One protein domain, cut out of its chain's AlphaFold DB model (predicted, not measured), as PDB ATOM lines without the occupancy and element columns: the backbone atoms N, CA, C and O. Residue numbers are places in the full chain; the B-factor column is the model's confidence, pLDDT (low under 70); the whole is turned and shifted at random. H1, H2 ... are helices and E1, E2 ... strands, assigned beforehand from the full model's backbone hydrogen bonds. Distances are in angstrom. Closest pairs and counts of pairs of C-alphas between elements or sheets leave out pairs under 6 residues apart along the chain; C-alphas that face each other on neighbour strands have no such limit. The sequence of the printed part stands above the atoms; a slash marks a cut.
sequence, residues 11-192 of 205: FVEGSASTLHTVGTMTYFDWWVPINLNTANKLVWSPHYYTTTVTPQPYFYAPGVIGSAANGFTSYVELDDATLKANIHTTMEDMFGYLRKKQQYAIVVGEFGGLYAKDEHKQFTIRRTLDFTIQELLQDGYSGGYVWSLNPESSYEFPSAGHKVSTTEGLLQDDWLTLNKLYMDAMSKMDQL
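AT A GLANCE: This is residues 11 to 192 of the 205 residues of the protein "Cellulase domain-containing protein" of Aphanomyces euteiches (UniProt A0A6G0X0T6). A small parallel sheet of E4, E7 and E8 has the helix H3 along one face, with H4 beside H3 on one side and H1 crossing it on the other. Round this body lie looser parts: the hairpin E1 and E2 packs on H1, E3 runs on into E4 at the edge of the sheet across a break of 2 residues, the hairpin E5 and E6 lies farthest out, and a long stretch without a named element, residues 147 to 179, leads from E8 to H4. The printed part has 182 residues with four named helices and eight named strands, in the order E1 E2 E3 E4 E5 E6 H1 H2 E7 H3 E8 H4, and the sheet has the order E4, E7, E8. The class is mixed, helices and strands, with under half of the residues, 77 of 182, in named elements. The whole is compact, with a radius of gyration of the C-alphas of 16.4 A, and spans 47 by 43 by 27 A.

IN THESE COORDINATES: The first strand, E1, holds residues 18 to 22 and begins at C-alpha 18, (29.288, 79.330, 19.910). E2 is residues 25 to 29, E3 residues 42 to 44, and E4 residues 47 to 49. E5 is residues 65 to 67 and E6 residues 71 to 74. The longest helix, H1, residues 80 to 94, measures 21.0 A from first to last C-alpha and begins at (46.620, 85.435, -1.547). H2 is residues 96 to 101. E7, residues 108 to 112, is 10.6 A long; H3, residues 124 to 136, is 18.2 A long. E8 is residues 144 to 146. H4, residues 180 to 191, is 18.5 A long and ends at C-alpha 191, (61.493, 87.859, 13.639).

HOW THE PARTS SIT: In the sheet E7 is the inner strand, and E4 and E8 are edge strands. E4 and E7 are parallel at 13 degrees, with N 48 and O 110 2.9 A apart, within hydrogen-bond range. E7 and E8 are parallel at 30 degrees, with N 145 and O 108 at 2.9 A. H3 is on the sheet, over E7, at a height of 9.0 A over the sheet; on the local plane it runs along the strands, at 14 degrees to E7. This makes two layers, a helix on one face of a sheet. E7, H3 and E8 form a strand-helix-strand unit, two parallel neighbour strands with a helix between, with a right-handed crossover. H1 only grazes the sheet, with residues 87 to 94. H1 and H3 touch at a steep tilt of 54 degrees, the same way; their closest C-alphas, Lys 84 and Phe 131, are 5.8 A apart. H4 touches H3 with residues 185 to 189 alone, at a shallow tilt of 21 degrees, the same way; the closest C-alphas, Ile 133 and Met 189, are 6.7 A apart. H1 and H4 are apart. H2 and H1 meet only through their link, and H2 is not on the sheet. E3 runs on into E4 at 13 degrees; it pairs with no named strand, but residues 43 to 44 pair, parallel, with residues 11 to 12 and 105 to 106. The hairpin E1 and E2 is antiparallel at 146 degrees, with N 20 and O 27 at 2.8 A; the closest C-alphas of E2 and H1, Asp 29 and Met 94, are 5.8 A apart. The hairpin E5 and E6 is antiparallel at 173 degrees, with N 73 and O 65 at 2.8 A, and is apart from E4, E7 and E8. In H1 and H3 every O i to N i+4 pair is within hydrogen-bond range; in H4 4 of 8 are, and in H2 0 of 2, against 3 of 3 O i to N i+3 pairs.

THE WHOLE: The C-alphas farthest apart, Thr 38 and Ser 74, are 49.6 A apart. The printed part has no cut. The links E2 to E3, E4 to E5, E7 to H3 and E8 to H4 are long; in the last, residues 154 to 155 pair, antiparallel, with residues 166 to 167. The mean pLDDT of the printed part is 92.6, and residue 17, residues 29 to 33 and residue 102 are under 70.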
ATOM      1  N   PHE A  11      47.891  79.775  31.431       92.81
ATOM      2  CA  PHE A  11      47.500  79.743  30.027       92.81
ATOM      3  C   PHE A  11      46.034  79.339  29.950       92.81
ATOM      4  O   PHE A  11      45.627  78.360  30.577       92.81
ATOM      5  N   VAL A  12      45.241  80.146  29.260       90.44
ATOM      6  CA  VAL A  12      43.795  79.977  29.172       90.44
ATOM      7  C   VAL A  12      43.416  79.913  27.710       90.44
ATOM      8  O   VAL A  12      43.441  80.919  27.000       90.44
ATOM      9  N   GLU A  13      43.085  78.708  27.283       89.06
ATOM     10  CA  GLU A  13      42.385  78.449  26.034       89.06
ATOM     11  C   GLU A  13      40.946  78.973  26.141       89.06
ATOM     12  O   GLU A  13      40.429  79.187  27.243       89.06
ATOM     13  N   GLY A  14      40.275  79.181  25.013       79.75
ATOM     14  CA  GLY A  14      38.823  79.352  25.039       79.75
ATOM     15  C   GLY A  14      38.096  78.083  24.609       79.75
ATOM     16  O   GLY A  14      38.671  76.998  24.595       79.75
ATOM     17  N   SER A  15      36.801  78.193  24.316       73.94
ATOM     18  CA  SER A  15      35.958  77.028  24.030       73.94
ATOM     19  C   SER A  15      35.211  77.181  22.718       73.94
ATOM     20  O   SER A  15      34.568  78.205  22.513       73.94
ATOM     21  N   ALA A  16      35.198  76.130  21.899       70.81
ATOM     22  CA  ALA A  16      34.446  76.063  20.646       70.81
ATOM     23  C   ALA A  16      32.947  75.786  20.864       70.81
ATOM     24  O   ALA A  16      32.438  74.736  20.471       70.81
ATOM     25  N   SER A  17      32.225  76.687  21.533       63.50
ATOM     26  CA  SER A  17      30.819  76.440  21.906       63.50
ATOM     27  C   SER A  17      29.796  77.273  21.143       63.50
ATOM     28  O   SER A  17      28.608  76.956  21.198       63.50
ATOM     29  N   THR A  18      30.219  78.329  20.445       72.56
ATOM     30  CA  THR A  18      29.288  79.330  19.910       72.56
ATOM     31  C   THR A  18      29.591  79.629  18.450       72.56
ATOM     32  O   THR A  18      30.723  79.938  18.089       72.56
ATOM     33  N   LEU A  19      28.566  79.534  17.603       81.69
ATOM     34  CA  LEU A  19      28.647  79.970  16.214       81.69
ATOM     35  C   LEU A  19      28.707  81.504  16.181       81.69
ATOM     36  O   LEU A  19      27.838  82.166  16.750       81.69
ATOM     37  N   HIS A  20      29.704  82.056  15.507       84.19
ATOM     38  CA  HIS A  20      29.932  83.486  15.360       84.19
ATOM     39  C   HIS A  20      29.969  83.855  13.877       84.19
ATOM     40  O   HIS A  20      30.404  83.058  13.045       84.19
ATOM     41  N   THR A  21      29.512  85.065  13.547       88.56
ATOM     42  CA  THR A  21      29.561  85.610  12.188       88.56
ATOM     43  C   THR A  21      30.263  86.962  12.185       88.56
ATOM     44  O   THR A  21      29.839  87.877  12.889       88.56
ATOM     45  N   VAL A  22      31.293  87.104  11.352       88.25
ATOM     46  CA  VAL A  22      31.979  88.374  11.072       88.25
ATOM     47  C   VAL A  22      31.964  88.622   9.564       88.25
ATOM     48  O   VAL A  22      32.412  87.800   8.762       88.25
ATOM     49  N   GLY A  23      31.378  89.746   9.146       88.19
ATOM     50  CA  GLY A  23      31.100  89.993   7.731       88.19
ATOM     51  C   GLY A  23      30.223  88.885   7.129       88.19
ATOM     52  O   GLY A  23      29.090  88.686   7.560       88.19
ATOM     53  N   THR A  24      30.746  88.171   6.132       85.44
ATOM     54  CA  THR A  24      30.082  87.030   5.472       85.44
ATOM     55  C   THR A  24      30.592  85.666   5.948       85.44
ATOM     56  O   THR A  24      30.172  84.637   5.419       85.44
ATOM     57  N   MET A  25      31.512  85.641   6.913       89.69
ATOM     58  CA  MET A  25      32.159  84.428   7.406       89.69
ATOM     59  C   MET A  25      31.488  83.964   8.690       89.69
ATOM     60  O   MET A  25      31.299  84.760   9.605       89.69
ATOM     61  N   THR A  26      31.177  82.671   8.767       87.25
ATOM     62  CA  THR A  26      30.589  82.038   9.948       87.25
ATOM     63  C   THR A  26      31.470  80.881  10.403       87.25
ATOM     64  O   THR A  26      31.869  80.054   9.580       87.25
ATOM     65  N   TYR A  27      31.777  80.821  11.697       84.31
ATOM     66  CA  TYR A  27      32.663  79.823  12.302       84.31
ATOM     67  C   TYR A  27      32.318  79.578  13.770       84.31
ATOM     68  O   TYR A  27      31.537  80.315  14.362       84.31
ATOM     69  N   PHE A  28      32.901  78.540  14.370       77.94
ATOM     70  CA  PHE A  28      32.874  78.374  15.821       77.94
ATOM     71  C   PHE A  28      33.947  79.257  16.446       77.94
ATOM     72  O   PHE A  28      35.124  79.133  16.106       77.94
ATOM     73  N   ASP A  29      33.520  80.171  17.308       69.56
ATOM     74  CA  ASP A  29      34.421  81.028  18.066       69.56
ATOM     75  C   ASP A  29      35.061  80.234  19.210       69.56
ATOM     76  O   ASP A  29      34.428  79.364  19.811       69.56
ATOM     77  N   TRP A  30      36.322  80.544  19.484       64.50
ATOM     78  CA  TRP A  30      37.175  79.900  20.476       64.50
ATOM     79  C   TRP A  30      37.432  80.819  21.668       64.50
ATOM     80  O   TRP A  30      38.463  80.689  22.321       64.50
ATOM     81  N   TRP A  31      36.531  81.756  21.962       66.94
ATOM     82  CA  TRP A  31      36.676  82.709  23.057       66.94
ATOM     83  C   TRP A  31      35.696  82.461  24.207       66.94
ATOM     84  O   TRP A  31      34.487  82.335  24.018       66.94
ATOM     85  N   VAL A  32      36.221  82.481  25.437       67.00
ATOM     86  CA  VAL A  32      35.421  82.603  26.663       67.00
ATOM     87  C   VAL A  32      36.118  83.575  27.612       67.00
ATOM     88  O   VAL A  32      37.252  83.319  28.020       67.00
ATOM     89  N   PRO A  33      35.465  84.677  28.024       69.75
ATOM     90  CA  PRO A  33      36.063  85.593  28.977       69.75
ATOM     91  C   PRO A  33      36.124  84.940  30.360       69.75
ATOM     92  O   PRO A  33      35.116  84.485  30.902       69.75
ATOM     93  N   ILE A  34      37.304  84.968  30.971       77.81
ATOM     94  CA  ILE A  34      37.503  84.599  32.368       77.81
ATOM     95  C   ILE A  34      38.105  85.781  33.119       77.81
ATOM     96  O   ILE A  34      38.814  86.607  32.544       77.81
ATOM     97  N   ASN A  35      37.859  85.841  34.425       76.75
ATOM     98  CA  ASN A  35      38.541  86.778  35.305       76.75
ATOM     99  C   ASN A  35      39.475  86.013  36.241       76.75
ATOM    100  O   ASN A  35      39.030  85.194  37.048       76.75
ATOM    101  N   LEU A  36      40.774  86.288  36.139       79.50
ATOM    102  CA  LEU A  36      41.766  85.778  37.071       79.50
ATOM    103  C   LEU A  36      42.071  86.865  38.104       79.50
ATOM    104  O   LEU A  36      42.747  87.843  37.806       79.50
ATOM    105  N   ASN A  37      41.646  86.654  39.352       80.75
ATOM    106  CA  ASN A  37      41.836  87.605  40.461       80.75
ATOM    107  C   ASN A  37      43.305  87.762  40.923       80.75
ATOM    108  O   ASN A  37      43.572  88.277  42.005       80.75
ATOM    109  N   THR A  38      44.276  87.278  40.148       84.06
ATOM    110  CA  THR A  38      45.709  87.419  40.420       84.06
ATOM    111  C   THR A  38      46.349  88.193  39.278       84.06
ATOM    112  O   THR A  38      46.412  87.707  38.149       84.06
ATOM    113  N   ALA A  39      46.820  89.403  39.582       86.44
ATOM    114  CA  ALA A  39      47.431  90.289  38.601       86.44
ATOM    115  C   ALA A  39      48.645  89.638  37.918       86.44
ATOM    116  O   ALA A  39      49.412  88.916  38.555       86.44
ATOM    117  N   ASN A  40      48.832  89.943  36.631       87.62
ATOM    118  CA  ASN A  40      50.002  89.558  35.830       87.62
ATOM    119  C   ASN A  40      50.249  88.042  35.732       87.62
ATOM    120  O   ASN A  40      51.391  87.604  35.599       87.62
ATOM    121  N   LYS A  41      49.188  87.232  35.830       91.12
ATOM    122  CA  LYS A  41      49.267  85.766  35.724       91.12
ATOM    123  C   LYS A  41      48.562  85.175  34.514       91.12
ATOM    124  O   LYS A  41      48.782  84.007  34.228       91.12
ATOM    125  N   LEU A  42      47.722  85.946  33.835       90.19
ATOM    126  CA  LEU A  42      46.907  85.463  32.730       90.19
ATOM    127  C   LEU A  42      47.657  85.573  31.399       90.19
ATOM    128  O   LEU A  42      48.150  86.648  31.056       90.19
ATOM    129  N   VAL A  43      47.676  84.475  30.651       92.19
ATOM    130  CA  VAL A  43      48.083  84.405  29.245       92.19
ATOM    131  C   VAL A  43      46.925  83.794  28.467       92.19
ATOM    132  O   VAL A  43      46.461  82.708  28.806       92.19
ATOM    133  N   TRP A  44      46.448  84.479  27.434       92.06
ATOM    134  CA  TRP A  44      45.454  83.910  26.525       92.06
ATOM    135  C   TRP A  44      46.136  82.979  25.535       92.06
ATOM    136  O   TRP A  44      47.154  83.353  24.947       92.06
ATOM    137  N   SER A  45      45.578  81.782  25.364       93.88
ATOM    138  CA  SER A  45      46.172  80.734  24.541       93.88
ATOM    139  C   SER A  45      45.185  80.099  23.563       93.88
ATOM    140  O   SER A  45      44.826  78.940  23.709       93.88
ATOM    141  N   PRO A  46      44.689  80.859  22.571       92.75
ATOM    142  CA  PRO A  46      43.768  80.330  21.571       92.75
ATOM    143  C   PRO A  46      44.488  79.385  20.604       92.75
ATOM    144  O   PRO A  46      45.703  79.486  20.432       92.75
ATOM    145  N   HIS A  47      43.742  78.498  19.945       93.31
ATOM    146  CA  HIS A  47      44.252  77.651  18.864       93.31
ATOM    147  C   HIS A  47      43.744  78.187  17.519       93.31
ATOM    148  O   HIS A  47      42.618  78.681  17.432       93.31
ATOM    149  N   TYR A  48      44.553  78.101  16.463       94.44
ATOM    150  CA  TYR A  48      44.139  78.485  15.111       94.44
ATOM    151  C   TYR A  48      44.734  77.532  14.078       94.44
ATOM    152  O   TYR A  48      45.946  77.484  13.876       94.44
ATOM    153  N   TYR A  49      43.869  76.780  13.404       95.25
ATOM    154  CA  TYR A  49      44.281  75.736  12.472       95.25
ATOM    155  C   TYR A  49      43.958  76.068  11.021       95.25
ATOM    156  O   TYR A  49      43.046  76.827  10.695       95.25
ATOM    157  N   THR A  50      44.725  75.434  10.142       96.31
ATOM    158  CA  THR A  50      44.443  75.364   8.708       96.31
ATOM    159  C   THR A  50      43.266  74.414   8.420       96.31
ATOM    160  O   THR A  50      42.739  73.745   9.308       96.31
ATOM    161  N   THR A  51      42.898  74.283   7.142       95.06
ATOM    162  CA  THR A  51      41.869  73.337   6.648       95.06
ATOM    163  C   THR A  51      42.129  71.875   7.054       95.06
ATOM    164  O   THR A  51      41.203  71.075   7.118       95.06
ATOM    165  N   THR A  52      43.372  71.523   7.377       96.31
ATOM    166  CA  THR A  52      43.830  70.148   7.643       96.31
ATOM    167  C   THR A  52      43.091  69.434   8.768       96.31
ATOM    168  O   THR A  52      42.897  68.220   8.697       96.31
ATOM    169  N   VAL A  53      42.660  70.178   9.790       93.50
ATOM    170  CA  VAL A  53      41.842  69.654  10.890       93.50
ATOM    171  C   VAL A  53      40.392  69.533  10.445       93.50
ATOM    172  O   VAL A  53      39.756  68.501  10.627       93.50
ATOM    173  N   THR A  54      39.852  70.598   9.858       91.50
ATOM    174  CA  THR A  54      38.496  70.640   9.311       91.50
ATOM    175  C   THR A  54      38.404  71.791   8.299       91.50
ATOM    176  O   THR A  54      38.726  72.929   8.657       91.50
ATOM    177  N   PRO A  55      37.950  71.556   7.053       93.75
ATOM    178  CA  PRO A  55      37.813  72.602   6.049       93.75
ATOM    179  C   PRO A  55      36.747  73.619   6.463       93.75
ATOM    180  O   PRO A  55      35.564  73.293   6.566       93.75
ATOM    181  N   GLN A  56      37.163  74.869   6.668       93.00
ATOM    182  CA  GLN A  56      36.251  75.975   6.947       93.00
ATOM    183  C   GLN A  56      35.927  76.752   5.660       93.00
ATOM    184  O   GLN A  56      36.841  77.030   4.877       93.00
ATOM    185  N   PRO A  57      34.661  77.156   5.424       93.38
ATOM    186  CA  PRO A  57      34.274  77.832   4.183       93.38
ATOM    187  C   PRO A  57      35.032  79.135   3.904       93.38
ATOM    188  O   PRO A  57      35.250  79.471   2.746       93.38
ATOM    189  N   TYR A  58      35.471  79.851   4.945       94.81
ATOM    190  CA  TYR A  58      36.169  81.132   4.800       94.81
ATOM    191  C   TYR A  58      37.592  81.019   4.222       94.81
ATOM    192  O   TYR A  58      38.203  82.040   3.910       94.81
ATOM    193  N   PHE A  59      38.122  79.808   4.025       96.88
ATOM    194  CA  PHE A  59      39.364  79.593   3.271       96.88
ATOM    195  C   PHE A  59      39.152  79.538   1.745       96.88
ATOM    196  O   PHE A  59      40.122  79.440   0.990       96.88
ATOM    197  N   TYR A  60      37.903  79.615   1.276       97.44
ATOM    198  CA  TYR A  60      37.519  79.416  -0.122       97.44
ATOM    199  C   TYR A  60      36.601  80.534  -0.624       97.44
ATOM    200  O   TYR A  60      36.020  81.293   0.154       97.44
ATOM    201  N   ALA A  61      36.467  80.643  -1.948       96.75
ATOM    202  CA  ALA A  61      35.511  81.569  -2.545       96.75
ATOM    203  C   ALA A  61      34.063  81.181  -2.172       96.75
ATOM    204  O   ALA A  61      33.783  79.998  -1.941       96.75
ATOM    205  N   PRO A  62      33.122  82.145  -2.151       93.38
ATOM    206  CA  PRO A  62      31.713  81.856  -1.901       93.38
ATOM    207  C   PRO A  62      31.154  80.782  -2.845       93.38
ATOM    208  O   PRO A  62      31.540  80.704  -4.010       93.38
ATOM    209  N   GLY A  63      30.198  79.989  -2.353       92.25
ATOM    210  CA  GLY A  63      29.572  78.916  -3.138       92.25
ATOM    211  C   GLY A  63      30.207  77.535  -2.957       92.25
ATOM    212  O   GLY A  63      30.055  76.677  -3.825       92.25
ATOM    213  N   VAL A  64      30.898  77.305  -1.837       94.62
ATOM    214  CA  VAL A  64      31.327  75.964  -1.418       94.62
ATOM    215  C   VAL A  64      30.120  75.020  -1.321       94.62
ATOM    216  O   VAL A  64      29.086  75.378  -0.757       94.62
ATOM    217  N   ILE A  65      30.266  73.800  -1.843       95.56
ATOM    218  CA  ILE A  65      29.262  72.730  -1.768       95.56
ATOM    219  C   ILE A  65      29.852  71.559  -0.983       95.56
ATOM    220  O   ILE A  65      30.972  71.133  -1.259       95.56
ATOM    221  N   GLY A  66      29.089  71.015  -0.036       91.12
ATOM    222  CA  GLY A  66      29.496  69.899   0.820       91.12
ATOM    223  C   GLY A  66      29.457  70.278   2.297       91.12
ATOM    224  O   GLY A  66      28.814  71.257   2.674       91.12
ATOM    225  N   SER A  67      30.124  69.496   3.146       88.62
ATOM    226  CA  SER A  67      30.174  69.758   4.587       88.62
ATOM    227  C   SER A  67      31.597  69.676   5.113       88.62
ATOM    228  O   SER A  67      32.399  68.869   4.655       88.62
ATOM    229  N   ALA A  68      31.888  70.476   6.136       85.00
ATOM    230  CA  ALA A  68      33.199  70.484   6.771       85.00
ATOM    231  C   ALA A  68      33.583  69.106   7.358       85.00
ATOM    232  O   ALA A  68      34.746  68.728   7.362       85.00
ATOM    233  N   ALA A  69      32.593  68.315   7.790       88.06
ATOM    234  CA  ALA A  69      32.813  66.990   8.373       88.06
ATOM    235  C   ALA A  69      33.286  65.930   7.358       88.06
ATOM    236  O   ALA A  69      34.029  65.017   7.728       88.06
ATOM    237  N   ASN A  70      32.850  66.046   6.097       90.62
ATOM    238  CA  ASN A  70      33.096  65.054   5.043       90.62
ATOM    239  C   ASN A  70      34.030  65.564   3.935       90.62
ATOM    240  O   ASN A  70      34.485  64.772   3.114       90.62
ATOM    241  N   GLY A  71      34.296  66.868   3.904       94.25
ATOM    242  CA  GLY A  71      34.957  67.551   2.801       94.25
ATOM    243  C   GLY A  71      33.970  68.194   1.824       94.25
ATOM    244  O   GLY A  71      32.775  67.878   1.762       94.25
ATOM    245  N   PHE A  72      34.482  69.144   1.053       96.69
ATOM    246  CA  PHE A  72      33.740  69.897   0.053       96.69
ATOM    247  C   PHE A  72      33.764  69.182  -1.299       96.69
ATOM    248  O   PHE A  72      34.821  68.904  -1.856       96.69
ATOM    249  N   THR A  73      32.590  68.939  -1.875       96.56
ATOM    250  CA  THR A  73      32.456  68.368  -3.223       96.56
ATOM    251  C   THR A  73      32.742  69.392  -4.320       96.56
ATOM    252  O   THR A  73      33.014  69.016  -5.456       96.56
ATOM    253  N   SER A  74      32.654  70.688  -4.005       97.00
ATOM    254  CA  SER A  74      33.036  71.787  -4.895       97.00
ATOM    255  C   SER A  74      33.519  72.976  -4.073       97.00
ATOM    256  O   SER A  74      32.828  73.414  -3.154       97.00
ATOM    257  N   TYR A  75      34.685  73.512  -4.416       97.38
ATOM    258  CA  TYR A  75      35.271  74.702  -3.805       97.38
ATOM    259  C   TYR A  75      36.232  75.377  -4.788       97.38
ATOM    260  O   TYR A  75      36.717  74.753  -5.735       97.38
ATOM    261  N   VAL A  76      36.520  76.656  -4.551       98.31
ATOM    262  CA  VAL A  76      37.513  77.424  -5.309       98.31
ATOM    263  C   VAL A  76      38.499  78.028  -4.321       98.31
ATOM    264  O   VAL A  76      38.097  78.708  -3.378       98.31
ATOM    265  N   GLU A  77      39.786  77.751  -4.517       98.56
ATOM    266  CA  GLU A  77      40.860  78.334  -3.712       98.56
ATOM    267  C   GLU A  77      40.946  79.848  -3.946       98.56
ATOM    268  O   GLU A  77      40.906  80.308  -5.089       98.56
ATOM    269  N   LEU A  78      41.054  80.606  -2.854       98.56
ATOM    270  CA  LEU A  78      41.194  82.062  -2.877       98.56
ATOM    271  C   LEU A  78      42.586  82.482  -3.361       98.56
ATOM    272  O   LEU A  78      43.568  81.765  -3.145       98.56
ATOM    273  N   ASP A  79      42.677  83.684  -3.933       98.62
ATOM    274  CA  ASP A  79      43.952  84.378  -4.101       98.62
ATOM    275  C   ASP A  79      44.563  84.778  -2.742       98.62
ATOM    276  O   ASP A  79      43.894  84.779  -1.705       98.62
ATOM    277  N   ASP A  80      45.849  85.125  -2.754       98.75
ATOM    278  CA  ASP A  80      46.620  85.435  -1.547       98.75
ATOM    279  C   ASP A  80      46.081  86.635  -0.766       98.75
ATOM    280  O   ASP A  80      46.055  86.601   0.464       98.75
ATOM    281  N   ALA A  81      45.651  87.692  -1.459       98.56
ATOM    282  CA  ALA A  81      45.173  88.905  -0.805       98.56
ATOM    283  C   ALA A  81      43.871  88.626  -0.046       98.56
ATOM    284  O   ALA A  81      43.740  89.003   1.121       98.56
ATOM    285  N   THR A  82      42.946  87.907  -0.679       98.44
ATOM    286  CA  THR A  82      41.662  87.537  -0.081       98.44
ATOM    287  C   THR A  82      41.842  86.520   1.047       98.44
ATOM    288  O   THR A  82      41.286  86.700   2.130       98.44
ATOM    289  N   LEU A  83      42.670  85.486   0.847       98.62
ATOM    290  CA  LEU A  83      42.946  84.481   1.881       98.62
ATOM    291  C   LEU A  83      43.589  85.114   3.122       98.62
ATOM    292  O   LEU A  83      43.144  84.865   4.244       98.62
ATOM    293  N   LYS A  84      44.592  85.977   2.927       98.56
ATOM    294  CA  LYS A  84      45.243  86.708   4.019       98.56
ATOM    295  C   LYS A  84      44.257  87.606   4.767       98.56
ATOM    296  O   LYS A  84      44.267  87.617   5.996       98.56
ATOM    297  N   ALA A  85      43.389  88.329   4.057       98.19
ATOM    298  CA  ALA A  85      42.379  89.184   4.679       98.19
ATOM    299  C   ALA A  85      41.374  88.386   5.528       98.19
ATOM    300  O   ALA A  85      41.012  88.824   6.623       98.19
ATOM    301  N   ASN A  86      40.958  87.202   5.068       97.56
ATOM    302  CA  ASN A  86      40.060  86.329   5.826       97.56
ATOM    303  C   ASN A  86      40.730  85.783   7.095       97.56
ATOM    304  O   ASN A  86      40.114  85.771   8.162       97.56
ATOM    305  N   ILE A  87      42.004  85.387   7.008       97.38
ATOM    306  CA  ILE A  87      42.782  84.927   8.169       97.38
ATOM    307  C   ILE A  87      42.933  86.051   9.189       97.38
ATOM    308  O   ILE A  87      42.604  85.853  10.354       97.38
ATOM    309  N   HIS A  88      43.324  87.247   8.744       97.25
ATOM    310  CA  HIS A  88      43.397  88.421   9.610       97.25
ATOM    311  C   HIS A  88      42.059  88.702  10.303       97.25
ATOM    312  O   HIS A  88      42.008  88.843  11.520       97.25
ATOM    313  N   THR A  89      40.964  88.742   9.539       96.00
ATOM    314  CA  THR A  89      39.632  89.072  10.068       96.00
ATOM    315  C   THR A  89      39.169  88.052  11.105       96.00
ATOM    316  O   THR A  89      38.694  88.436  12.167       96.00
ATOM    317  N   THR A  90      39.323  86.760  10.812       94.12
ATOM    318  CA  THR A  90      38.898  85.682  11.718       94.12
ATOM    319  C   THR A  90      39.769  85.622  12.972       94.12
ATOM    320  O   THR A  90      39.230  85.545  14.069       94.12
ATOM    321  N   MET A  91      41.097  85.735  12.849       94.12
ATOM    322  CA  MET A  91      41.987  85.781  14.016       94.12
ATOM    323  C   MET A  91      41.727  87.018  14.879       94.12
ATOM    324  O   MET A  91      41.653  86.896  16.100       94.12
ATOM    325  N   GLU A  92      41.575  88.202  14.275       93.75
ATOM    326  CA  GLU A  92      41.312  89.450  15.002       93.75
ATOM    327  C   GLU A  92      39.991  89.396  15.771       93.75
ATOM    328  O   GLU A  92      39.961  89.818  16.927       93.75
ATOM    329  N   ASP A  93      38.934  88.859  15.162       91.19
ATOM    330  CA  ASP A  93      37.617  88.722  15.787       91.19
ATOM    331  C   ASP A  93      37.615  87.672  16.909       91.19
ATOM    332  O   ASP A  93      37.183  87.980  18.018       91.19
ATOM    333  N   MET A  94      38.194  86.484  16.677       89.44
ATOM    334  CA  MET A  94      38.240  85.408  17.680       89.44
ATOM    335  C   MET A  94      39.053  85.793  18.926       89.44
ATOM    336  O   MET A  94      38.665  85.501  20.054       89.44
ATOM    337  N   PHE A  95      40.226  86.407  18.756       90.44
ATOM    338  CA  PHE A  95      41.117  86.685  19.894       90.44
ATOM    339  C   PHE A  95      42.087  87.844  19.680       90.44
ATOM    340  O   PHE A  95      42.559  88.439  20.654       90.44
ATOM    341  N   GLY A  96      42.413  88.180  18.433       91.94
ATOM    342  CA  GLY A  96      43.451  89.151  18.117       91.94
ATOM    343  C   GLY A  96      43.149  90.526  18.691       91.94
ATOM    344  O   GLY A  96      44.063  91.150  19.217       91.94
ATOM    345  N   TYR A  97      41.882  90.945  18.775       90.88
ATOM    346  CA  TYR A  97      41.480  92.230  19.366       90.88
ATOM    347  C   TYR A  97      42.024  92.474  20.787       90.88
ATOM    348  O   TYR A  97      42.180  93.626  21.211       90.88
ATOM    349  N   LEU A  98      42.343  91.417  21.544       89.38
ATOM    350  CA  LEU A  98      42.899  91.508  22.898       89.38
ATOM    351  C   LEU A  98      44.269  92.187  22.929       89.38
ATOM    352  O   LEU A  98      44.591  92.858  23.914       89.38
ATOM    353  N   ARG A  99      45.044  92.101  21.843       90.19
ATOM    354  CA  ARG A  99      46.377  92.714  21.732       90.19
ATOM    355  C   ARG A  99      46.330  94.234  21.874       90.19
ATOM    356  O   ARG A  99      47.225  94.838  22.457       90.19
ATOM    357  N   LYS A 100      45.231  94.858  21.426       87.31
ATOM    358  CA  LYS A 100      45.013  96.311  21.494       87.31
ATOM    359  C   LYS A 100      44.808  96.807  22.923       87.31
ATOM    360  O   LYS A 100      45.032  97.981  23.195       87.31
ATOM    361  N   LYS A 101      44.402  95.929  23.847       80.12
ATOM    362  CA  LYS A 101      44.216  96.288  25.260       80.12
ATOM    363  C   LYS A 101      45.542  96.385  26.022       80.12
ATOM    364  O   LYS A 101      45.537  96.934  27.116       80.12
ATOM    365  N   GLN A 102      46.636  95.822  25.486       68.19
ATOM    366  CA  GLN A 102      47.987  95.759  26.083       68.19
ATOM    367  C   GLN A 102      48.052  95.287  27.554       68.19
ATOM    368  O   GLN A 102      49.070  95.431  28.224       68.19
ATOM    369  N   GLN A 103      46.973  94.693  28.063       75.81
ATOM    370  CA  GLN A 103      46.858  94.174  29.426       75.81
ATOM    371  C   GLN A 103      47.148  92.668  29.491       75.81
ATOM    372  O   GLN A 103      47.370  92.119  30.570       75.81
ATOM    373  N   TYR A 104      47.129  91.993  28.343       81.62
ATOM    374  CA  TYR A 104      47.188  90.542  28.256       81.62
ATOM    375  C   TYR A 104      48.326  90.105  27.342       81.62
ATOM    376  O   TYR A 104      48.534  90.700  26.287       81.62
ATOM    377  N   ALA A 105      49.022  89.037  27.732       90.56
ATOM    378  CA  ALA A 105      49.868  88.288  26.814       90.56
ATOM    379  C   ALA A 105      48.995  87.317  26.011       90.56
ATOM    380  O   ALA A 105      48.083  86.701  26.570       90.56
ATOM    381  N   ILE A 106      49.286  87.179  24.720       92.88
ATOM    382  CA  ILE A 106      48.606  86.243  23.820       92.88
ATOM    383  C   ILE A 106      49.669  85.342  23.209       92.88
ATOM    384  O   ILE A 106      50.551  85.823  22.499       92.88
ATOM    385  N   VAL A 107      49.583  84.049  23.494       94.69
ATOM    386  CA  VAL A 107      50.459  83.016  22.935       94.69
ATOM    387  C   VAL A 107      49.563  81.989  22.276       94.69
ATOM    388  O   VAL A 107      48.879  81.266  22.989       94.69
ATOM    389  N   VAL A 108      49.543  81.910  20.946       95.25
ATOM    390  CA  VAL A 108      48.699  80.916  20.262       95.25
ATOM    391  C   VAL A 108      49.139  79.515  20.686       95.25
ATOM    392  O   VAL A 108      50.282  79.125  20.456       95.25
ATOM    393  N   GLY A 109      48.251  78.817  21.395       95.44
ATOM    394  CA  GLY A 109      48.544  77.560  22.080       95.44
ATOM    395  C   GLY A 109      48.884  76.459  21.094       95.44
ATOM    396  O   GLY A 109      49.856  75.743  21.295       95.44
ATOM    397  N   GLU A 110      48.151  76.413  19.982       96.25
ATOM    398  CA  GLU A 110      48.414  75.514  18.868       96.25
ATOM    399  C   GLU A 110      48.073  76.197  17.541       96.25
ATOM    400  O   GLU A 110      47.012  76.805  17.372       96.25
ATOM    401  N   PHE A 111      48.969  76.068  16.572       97.00
ATOM    402  CA  PHE A 111      48.684  76.338  15.167       97.00
ATOM    403  C   PHE A 111      49.455  75.354  14.295       97.00
ATOM    404  O   PHE A 111      50.536  74.910  14.669       97.00
ATOM    405  N   GLY A 112      48.939  74.987  13.127       96.62
ATOM    406  CA  GLY A 112      49.649  74.035  12.276       96.62
ATOM    407  C   GLY A 112      48.822  73.437  11.153       96.62
ATOM    408  O   GLY A 112      47.687  73.848  10.875       96.62
ATOM    409  N   GLY A 113      49.425  72.458  10.489       96.62
ATOM    410  CA  GLY A 113      48.827  71.727   9.384       96.62
ATOM    411  C   GLY A 113      49.864  71.016   8.524       96.62
ATOM    412  O   GLY A 113      51.051  70.999   8.823       96.62
ATOM    413  N   LEU A 114      49.394  70.468   7.410       98.12
ATOM    414  CA  LEU A 114      50.201  69.802   6.400       98.12
ATOM    415  C   LEU A 114      50.933  70.836   5.532       98.12
ATOM    416  O   LEU A 114      50.351  71.399   4.605       98.12
ATOM    417  N   TYR A 115      52.198  71.130   5.833       98.06
ATOM    418  CA  TYR A 115      52.964  72.118   5.072       98.06
ATOM    419  C   TYR A 115      53.577  71.505   3.813       98.06
ATOM    420  O   TYR A 115      53.434  72.053   2.717       98.06
ATOM    421  N   ALA A 116      54.261  70.369   3.942       97.69
ATOM    422  CA  ALA A 116      54.867  69.643   2.831       97.69
ATOM    423  C   ALA A 116      53.853  68.764   2.088       97.69
ATOM    424  O   ALA A 116      54.051  68.511   0.899       97.69
ATOM    425  N   LYS A 117      52.774  68.341   2.761       97.69
ATOM    426  CA  LYS A 117      51.757  67.418   2.230       97.69
ATOM    427  C   LYS A 117      50.429  68.098   1.854       97.69
ATOM    428  O   LYS A 117      49.381  67.462   1.874       97.69
ATOM    429  N   ASP A 118      50.466  69.388   1.526       98.31
ATOM    430  CA  ASP A 118      49.306  70.119   1.005       98.31
ATOM    431  C   ASP A 118      48.964  69.657  -0.423       98.31
ATOM    432  O   ASP A 118      49.773  69.803  -1.340       98.31
ATOM    433  N   GLU A 119      47.762  69.108  -0.613       98.12
ATOM    434  CA  GLU A 119      47.259  68.620  -1.905       98.12
ATOM    435  C   GLU A 119      46.418  69.666  -2.660       98.12
ATOM    436  O   GLU A 119      45.928  69.401  -3.761       98.12
ATOM    437  N   HIS A 120      46.229  70.866  -2.104       98.31
ATOM    438  CA  HIS A 120      45.579  71.957  -2.826       98.31
ATOM    439  C   HIS A 120      46.416  72.415  -4.026       98.31
ATOM    440  O   HIS A 120      47.640  72.519  -3.953       98.31
ATOM    441  N   LYS A 121      45.755  72.784  -5.129       97.88
ATOM    442  CA  LYS A 121      46.445  73.196  -6.362       97.88
ATOM    443  C   LYS A 121      47.197  74.511  -6.193       97.88
ATOM    444  O   LYS A 121      48.225  74.696  -6.838       97.88
ATOM    445  N   GLN A 122      46.686  75.422  -5.367       98.25
ATOM    446  CA  GLN A 122      47.356  76.675  -5.014       98.25
ATOM    447  C   GLN A 122      47.963  76.621  -3.607       98.25
ATOM    448  O   GLN A 122      48.309  77.661  -3.059       98.25
ATOM    449  N   PHE A 123      48.109  75.439  -3.003       98.38
ATOM    450  CA  PHE A 123      48.687  75.272  -1.668       98.38
ATOM    451  C   PHE A 123      47.985  76.100  -0.569       98.38
ATOM    452  O   PHE A 123      48.631  76.806   0.209       98.38
ATOM    453  N   THR A 124      46.647  76.078  -0.523       98.56
ATOM    454  CA  THR A 124      45.863  76.819   0.484       98.56
ATOM    455  C   THR A 124      46.291  76.533   1.921       98.56
ATOM    456  O   THR A 124      46.387  77.478   2.694       98.56
ATOM    457  N   ILE A 125      46.602  75.289   2.304       98.50
ATOM    458  CA  ILE A 125      47.030  74.973   3.681       98.50
ATOM    459  C   ILE A 125      48.364  75.656   3.983       98.50
ATOM    460  O   ILE A 125      48.497  76.325   5.013       98.50
ATOM    461  N   ARG A 126      49.331  75.532   3.068       98.31
ATOM    462  CA  ARG A 126      50.652  76.156   3.198       98.31
ATOM    463  C   ARG A 126      50.543  77.671   3.328       98.31
ATOM    464  O   ARG A 126      51.143  78.263   4.225       98.31
ATOM    465  N   ARG A 127      49.747  78.290   2.453       98.62
ATOM    466  CA  ARG A 127      49.510  79.738   2.450       98.62
ATOM    467  C   ARG A 127      48.790  80.196   3.709       98.62
ATOM    468  O   ARG A 127      49.181  81.208   4.282       98.62
ATOM    469  N   THR A 128      47.794  79.445   4.184       98.56
ATOM    470  CA  THR A 128      47.136  79.740   5.461       98.56
ATOM    471  C   THR A 128      48.148  79.754   6.594       98.56
ATOM    472  O   THR A 128      48.169  80.716   7.353       98.56
ATOM    473  N   LEU A 129      49.033  78.757   6.674       98.25
ATOM    474  CA  LEU A 129      50.047  78.720   7.724       98.25
ATOM    475  C   LEU A 129      51.029  79.897   7.628       98.25
ATOM    476  O   LEU A 129      51.320  80.537   8.636       98.25
ATOM    477  N   ASP A 130      51.488  80.228   6.420       98.50
ATOM    478  CA  ASP A 130      52.356  81.384   6.183       98.50
ATOM    479  C   ASP A 130      51.694  82.709   6.599       98.50
ATOM    480  O   ASP A 130      52.361  83.587   7.154       98.50
ATOM    481  N   PHE A 131      50.392  82.873   6.354       98.69
ATOM    482  CA  PHE A 131      49.644  84.061   6.765       98.69
ATOM    483  C   PHE A 131      49.349  84.078   8.265       98.69
ATOM    484  O   PHE A 131      49.461  85.139   8.872       98.69
ATOM    485  N   THR A 132      49.080  82.932   8.896       98.12
ATOM    486  CA  THR A 132      48.991  82.838  10.360       98.12
ATOM    487  C   THR A 132      50.302  83.284  11.006       98.12
ATOM    488  O   THR A 132      50.273  84.116  11.905       98.12
ATOM    489  N   ILE A 133      51.463  82.836  10.513       98.00
ATOM    490  CA  ILE A 133      52.768  83.305  11.020       98.00
ATOM    491  C   ILE A 133      52.900  84.825  10.870       98.00
ATOM    492  O   ILE A 133      53.349  85.491  11.797       98.00
ATOM    493  N   GLN A 134      52.484  85.392   9.733       97.44
ATOM    494  CA  GLN A 134      52.497  86.848   9.541       97.44
ATOM    495  C   GLN A 134      51.603  87.584  10.550       97.44
ATOM    496  O   GLN A 134      51.991  88.651  11.017       97.44
ATOM    497  N   GLU A 135      50.442  87.031  10.911       97.06
ATOM    498  CA  GLU A 135      49.593  87.587  11.974       97.06
ATOM    499  C   GLU A 135      50.286  87.534  13.341       97.06
ATOM    500  O   GLU A 135      50.287  88.529  14.068       97.06
ATOM    501  N   LEU A 136      50.944  86.416  13.670       95.88
ATOM    502  CA  LEU A 136      51.674  86.249  14.935       95.88
ATOM    503  C   LEU A 136      52.869  87.195  15.083       95.88
ATOM    504  O   LEU A 136      53.299  87.452  16.205       95.88
ATOM    505  N   LEU A 137      53.406  87.713  13.976       95.00
ATOM    506  CA  LEU A 137      54.484  88.703  13.980       95.00
ATOM    507  C   LEU A 137      53.998  90.134  14.247       95.00
ATOM    508  O   LEU A 137      54.826  91.029  14.416       95.00
ATOM    509  N   GLN A 138      52.688  90.385  14.277       93.31
ATOM    510  CA  GLN A 138      52.188  91.725  14.552       93.31
ATOM    511  C   GLN A 138      52.276  92.090  16.045       93.31
ATOM    512  O   GLN A 138      52.164  91.244  16.933       93.31
ATOM    513  N   ASP A 139      52.375  93.391  16.331       91.00
ATOM    514  CA  ASP A 139      52.539  93.918  17.690       91.00
ATOM    515  C   ASP A 139      51.488  93.407  18.689       91.00
ATOM    516  O   ASP A 139      50.284  93.426  18.423       91.00
ATOM    517  N   GLY A 140      51.935  93.003  19.877       89.81
ATOM    518  CA  GLY A 140      51.072  92.541  20.968       89.81
ATOM    519  C   GLY A 140      50.799  91.034  20.983       89.81
ATOM    520  O   GLY A 140      50.303  90.535  21.993       89.81
ATOM    521  N   TYR A 141      51.182  90.292  19.939       93.44
ATOM    522  CA  TYR A 141      51.350  88.843  20.047       93.44
ATOM    523  C   TYR A 141      52.670  88.497  20.743       93.44
ATOM    524  O   TYR A 141      53.664  89.214  20.640       93.44
ATOM    525  N   SER A 142      52.674  87.385  21.478       92.62
ATOM    526  CA  SER A 142      53.854  86.823  22.152       92.62
ATOM    527  C   SER A 142      54.346  85.528  21.482       92.62
ATOM    528  O   SER A 142      55.101  84.773  22.088       92.62
ATOM    529  N   GLY A 143      53.919  85.273  20.240       93.50
ATOM    530  CA  GLY A 143      54.233  84.069  19.471       93.50
ATOM    531  C   GLY A 143      53.189  82.959  19.620       93.50
ATOM    532  O   GLY A 143      52.005  83.223  19.850       93.50
ATOM    533  N   GLY A 144      53.629  81.711  19.472       94.88
ATOM    534  CA  GLY A 144      52.783  80.527  19.591       94.88
ATOM    535  C   GLY A 144      53.575  79.227  19.483       94.88
ATOM    536  O   GLY A 144      54.772  79.254  19.194       94.88
ATOM    537  N   TYR A 145      52.900  78.099  19.696       96.38
ATOM    538  CA  TYR A 145      53.477  76.766  19.539       96.38
ATOM    539  C   TYR A 145      52.904  76.090  18.298       96.38
ATOM    540  O   TYR A 145      51.690  75.955  18.144       96.38
ATOM    541  N   VAL A 146      53.790  75.675  17.395       97.19
ATOM    542  CA  VAL A 146      53.367  74.903  16.231       97.19
ATOM    543  C   VAL A 146      53.005  73.492  16.677       97.19
ATOM    544  O   VAL A 146      53.798  72.816  17.334       97.19
ATOM    545  N   TRP A 147      51.806  73.057  16.312       97.75
ATOM    546  CA  TRP A 147      51.383  71.672  16.382       97.75
ATOM    547  C   TRP A 147      51.781  70.988  15.063       97.75
ATOM    548  O   TRP A 147      51.190  71.293  14.029       97.75
ATOM    549  N   SER A 148      52.777  70.104  15.044       97.88
ATOM    550  CA  SER A 148      53.599  69.704  16.195       97.88
ATOM    551  C   SER A 148      55.035  69.350  15.810       97.88
ATOM    552  O   SER A 148      55.395  69.261  14.636       97.88
ATOM    553  N   LEU A 149      55.872  69.131  16.827       97.75
ATOM    554  CA  LEU A 149      57.175  68.493  16.647       97.75
ATOM    555  C   LEU A 149      57.025  67.059  16.107       97.75
ATOM    556  O   LEU A 149      57.805  66.629  15.260       97.75
ATOM    557  N   ASN A 150      56.019  66.347  16.613       98.44
ATOM    558  CA  ASN A 150      55.788  64.926  16.416       98.44
ATOM    559  C   ASN A 150      55.381  64.603  14.965       98.44
ATOM    560  O   ASN A 150      54.355  65.107  14.500       98.44
ATOM    561  N   PRO A 151      56.106  63.718  14.261       98.00
ATOM    562  CA  PRO A 151      55.793  63.356  12.877       98.00
ATOM    563  C   PRO A 151      54.452  62.626  12.726       98.00
ATOM    564  O   PRO A 151      53.802  62.732  11.688       98.00
ATOM    565  N   GLU A 152      54.008  61.911  13.761       97.75
ATOM    566  CA  GLU A 152      52.778  61.115  13.769       97.75
ATOM    567  C   GLU A 152      51.504  61.927  14.042       97.75
ATOM    568  O   GLU A 152      50.423  61.351  14.171       97.75
ATOM    569  N   SER A 153      51.597  63.258  14.129       97.75
ATOM    570  CA  SER A 153      50.414  64.114  14.264       97.75
ATOM    571  C   SER A 153      49.517  63.992  13.040       97.75
ATOM    572  O   SER A 153      49.895  64.380  11.938       97.75
ATOM    573  N   SER A 154      48.325  63.427  13.241       96.62
ATOM    574  CA  SER A 154      47.370  63.154  12.171       96.62
ATOM    575  C   SER A 154      46.471  64.353  11.896       96.62
ATOM    576  O   SER A 154      45.886  64.939  12.804       96.62
ATOM    577  N   TYR A 155      46.269  64.607  10.611       96.81
ATOM    578  CA  TYR A 155      45.280  65.515  10.053       96.81
ATOM    579  C   TYR A 155      44.316  64.738   9.158       96.81
ATOM    580  O   TYR A 155      44.636  63.638   8.707       96.81
ATOM    581  N   GLU A 156      43.131  65.289   8.910       96.75
ATOM    582  CA  GLU A 156      42.078  64.602   8.153       96.75
ATOM    583  C   GLU A 156      41.947  65.091   6.705       96.75
ATOM    584  O   GLU A 156      41.312  64.413   5.901       96.75
ATOM    585  N   PHE A 157      42.500  66.260   6.369       97.56
ATOM    586  CA  PHE A 157      42.239  66.923   5.088       97.56
ATOM    587  C   PHE A 157      43.517  67.475   4.435       97.56
ATOM    588  O   PHE A 157      43.834  68.655   4.604       97.56
ATOM    589  N   PRO A 158      44.251  66.678   3.638       97.44
ATOM    590  CA  PRO A 158      45.304  67.209   2.766       97.44
ATOM    591  C   PRO A 158      44.764  68.137   1.668       97.44
ATOM    592  O   PRO A 158      45.495  68.995   1.180       97.44
ATOM    593  N   SER A 159      43.474  68.044   1.328       97.19
ATOM    594  CA  SER A 159      42.744  69.095   0.614       97.19
ATOM    595  C   SER A 159      41.287  69.198   1.079       97.19
ATOM    596  O   SER A 159      40.758  68.265   1.680       97.19
ATOM    597  N   ALA A 160      40.608  70.317   0.795       96.75
ATOM    598  CA  ALA A 160      39.226  70.541   1.246       96.75
ATOM    599  C   ALA A 160      38.231  69.466   0.788       96.75
ATOM    600  O   ALA A 160      37.233  69.241   1.468       96.75
ATOM    601  N   GLY A 161      38.468  68.840  -0.367       95.88
ATOM    602  CA  GLY A 161      37.578  67.831  -0.948       95.88
ATOM    603  C   GLY A 161      38.007  66.388  -0.718       95.88
ATOM    604  O   GLY A 161      37.345  65.480  -1.216       95.88
ATOM    605  N   HIS A 162      39.102  66.162   0.009       93.94
ATOM    606  CA  HIS A 162      39.674  64.838   0.208       93.94
ATOM    607  C   HIS A 162      39.899  64.585   1.696       93.94
ATOM    608  O   HIS A 162      40.848  65.099   2.283       93.94
ATOM    609  N   LYS A 163      39.015  63.780   2.298       95.88
ATOM    610  CA  LYS A 163      39.170  63.324   3.678       95.88
ATOM    611  C   LYS A 163      40.007  62.046   3.719       95.88
ATOM    612  O   LYS A 163      39.527  60.984   3.325       95.88
ATOM    613  N   VAL A 164      41.234  62.140   4.216       95.44
ATOM    614  CA  VAL A 164      42.142  61.009   4.430       95.44
ATOM    615  C   VAL A 164      43.099  61.334   5.576       95.44
ATOM    616  O   VAL A 164      43.542  62.470   5.720       95.44
ATOM    617  N   SER A 165      43.404  60.337   6.410       96.25
ATOM    618  CA  SER A 165      44.391  60.507   7.477       96.25
ATOM    619  C   SER A 165      45.779  60.696   6.868       96.25
ATOM    620  O   SER A 165      46.289  59.809   6.182       96.25
ATOM    621  N   THR A 166      46.375  61.850   7.144       97.38
ATOM    622  CA  THR A 166      47.723  62.216   6.710       97.38
ATOM    623  C   THR A 166      48.480  62.749   7.915       97.38
ATOM    624  O   THR A 166      48.007  63.662   8.588       97.38
ATOM    625  N   THR A 167      49.658  62.194   8.193       97.94
ATOM    626  CA  THR A 167      50.498  62.632   9.311       97.94
ATOM    627  C   THR A 167      51.549  63.636   8.858       97.94
ATOM    628  O   THR A 167      52.125  63.483   7.778       97.94
ATOM    629  N   GLU A 168      51.820  64.669   9.648       98.25
ATOM    630  CA  GLU A 168      52.975  65.550   9.447       98.25
ATOM    631  C   GLU A 168      53.350  66.246  10.760       98.25
ATOM    632  O   GLU A 168      52.483  66.638  11.536       98.25
ATOM    633  N   GLY A 169      54.648  66.452  10.967       98.19
ATOM    634  CA  GLY A 169      55.187  67.319  12.006       98.19
ATOM    635  C   GLY A 169      56.452  68.026  11.523       98.19
ATOM    636  O   GLY A 169      56.820  67.963  10.342       98.19
ATOM    637  N   LEU A 170      57.139  68.699  12.446       98.25
ATOM    638  CA  LEU A 170      58.445  69.312  12.183       98.25
ATOM    639  C   LEU A 170      59.565  68.280  12.005       98.25
ATOM    640  O   LEU A 170      60.594  68.594  11.403       98.25
ATOM    641  N   LEU A 171      59.382  67.065  12.518       98.38
ATOM    642  CA  LEU A 171      60.248  65.919  12.255       98.38
ATOM    643  C   LEU A 171      59.638  65.014  11.180       98.38
ATOM    644  O   LEU A 171      58.442  65.070  10.895       98.38
ATOM    645  N   GLN A 172      60.481  64.187  10.573       98.06
ATOM    646  CA  GLN A 172      60.074  63.030   9.781       98.06
ATOM    647  C   GLN A 172      59.812  61.829  10.700       98.06
ATOM    648  O   GLN A 172      60.194  61.842  11.869       98.06
ATOM    649  N   ASP A 173      59.201  60.770  10.161       97.38
ATOM    650  CA  ASP A 173      58.788  59.565  10.908       97.38
ATOM    651  C   ASP A 173      59.934  58.852  11.652       97.38
ATOM    652  O   ASP A 173      59.692  58.070  12.571       97.38
ATOM    653  N   ASP A 174      61.190  59.119  11.281       97.50
ATOM    654  CA  ASP A 174      62.375  58.597  11.966       97.50
ATOM    655  C   ASP A 174      62.705  59.323  13.281       97.50
ATOM    656  O   ASP A 174      63.630  58.902  13.974       97.50
ATOM    657  N   TRP A 175      61.972  60.392  13.627       98.00
ATOM    658  CA  TRP A 175      62.171  61.237  14.813       98.00
ATOM    659  C   TRP A 175      63.536  61.930  14.906       98.00
ATOM    660  O   TRP A 175      63.902  62.471  15.953       98.00
ATOM    661  N   LEU A 176      64.297  61.936  13.815       97.19
ATOM    662  CA  LEU A 176      65.671  62.434  13.772       97.19
ATOM    663  C   LEU A 176      65.854  63.450  12.650       97.19
ATOM    664  O   LEU A 176      66.505  64.480  12.834       97.19
ATOM    665  N   THR A 177      65.279  63.170  11.486       98.25
ATOM    666  CA  THR A 177      65.376  64.014  10.306       98.25
ATOM    667  C   THR A 177      64.351  65.135  10.391       98.25
ATOM    668  O   THR A 177      63.171  64.914  10.646       98.25
ATOM    669  N   LEU A 178      64.793  66.366  10.138       97.94
ATOM    670  CA  LEU A 178      63.900  67.518  10.081       97.94
ATOM    671  C   LEU A 178      63.023  67.458   8.826       97.94
ATOM    672  O   LEU A 178      63.504  67.214   7.713       97.94
ATOM    673  N   ASN A 179      61.753  67.815   8.965       98.19
ATOM    674  CA  ASN A 179      60.955  68.294   7.848       98.19
ATOM    675  C   ASN A 179      61.449  69.684   7.447       98.19
ATOM    676  O   ASN A 179      60.920  70.704   7.880       98.19
ATOM    677  N   LYS A 180      62.517  69.718   6.638       97.81
ATOM    678  CA  LYS A 180      63.230  70.955   6.297       97.81
ATOM    679  C   LYS A 180      62.303  72.019   5.713       97.81
ATOM    680  O   LYS A 180      62.434  73.179   6.070       97.81
ATOM    681  N   LEU A 181      61.355  71.631   4.861       97.56
ATOM    682  CA  LEU A 181      60.435  72.583   4.241       97.56
ATOM    683  C   LEU A 181      59.525  73.257   5.278       97.56
ATOM    684  O   LEU A 181      59.333  74.469   5.224       97.56
ATOM    685  N   TYR A 182      59.001  72.487   6.232       98.19
ATOM    686  CA  TYR A 182      58.179  73.025   7.315       98.19
ATOM    687  C   TYR A 182      59.040  73.839   8.304       98.19
ATOM    688  O   TYR A 182      58.698  74.967   8.655       98.19
ATOM    689  N   MET A 183      60.219  73.341   8.681       96.88
ATOM    690  CA  MET A 183      61.156  74.064   9.554       96.88
ATOM    691  C   MET A 183      61.610  75.409   8.967       96.88
ATOM    692  O   MET A 183      61.629  76.406   9.687       96.88
ATOM    693  N   ASP A 184      61.909  75.465   7.666       96.94
ATOM    694  CA  ASP A 184      62.261  76.706   6.961       96.94
ATOM    695  C   ASP A 184      61.090  77.714   6.979       96.94
ATOM    696  O   ASP A 184      61.299  78.926   6.983       96.94
ATOM    697  N   ALA A 185      59.840  77.244   7.015       96.19
ATOM    698  CA  ALA A 185      58.683  78.119   7.185       96.19
ATOM    699  C   ALA A 185      58.582  78.664   8.615       96.19
ATOM    700  O   ALA A 185      58.303  79.850   8.802       96.19
ATOM    701  N   MET A 186      58.845  77.823   9.620       96.00
ATOM    702  CA  MET A 186      58.809  78.219  11.033       96.00
ATOM    703  C   MET A 186      59.907  79.215  11.397       96.00
ATOM    704  O   MET A 186      59.672  80.073  12.244       96.00
ATOM    705  N   SER A 187      61.060  79.194  10.719       95.31
ATOM    706  CA  SER A 187      62.136  80.167  10.973       95.31
ATOM    707  C   SER A 187      61.710  81.618  10.711       95.31
ATOM    708  O   SER A 187      62.353  82.553  11.177       95.31
ATOM    709  N   LYS A 188      60.598  81.858  10.001       95.12
ATOM    710  CA  LYS A 188      60.013  83.204   9.871       95.12
ATOM    711  C   LYS A 188      59.616  83.793  11.233       95.12
ATOM    712  O   LYS A 188      59.659  85.012  11.389       95.12
ATOM    713  N   MET A 189      59.281  82.955  12.217       94.06
ATOM    714  CA  MET A 189      58.981  83.382  13.588       94.06
ATOM    715  C   MET A 189      60.204  83.900  14.352       94.06
ATOM    716  O   MET A 189      60.025  84.566  15.371       94.06
ATOM    717  N   ASP A 190      61.425  83.700  13.841       94.19
ATOM    718  CA  ASP A 190      62.642  84.262  14.442       94.19
ATOM    719  C   ASP A 190      62.644  85.803  14.441       94.19
ATOM    720  O   ASP A 190      63.437  86.440  15.133       94.19
ATOM    721  N   GLN A 191      61.724  86.415  13.688       94.06
ATOM    722  CA  GLN A 191      61.493  87.859  13.639       94.06
ATOM    723  C   GLN A 191      60.666  88.392  14.821       94.06
ATOM    724  O   GLN A 191      60.475  89.604  14.922       94.06
ATOM    725  N   LEU A 192      60.170  87.525  15.715       91.31
ATOM    726  CA  LEU A 192      59.409  87.955  16.888       91.31
ATOM    727  C   LEU A 192      60.245  88.893  17.778       91.31
ATOM    728  O   LEU A 192      61.388  88.578  18.132       91.31
TER     729      LEU A 192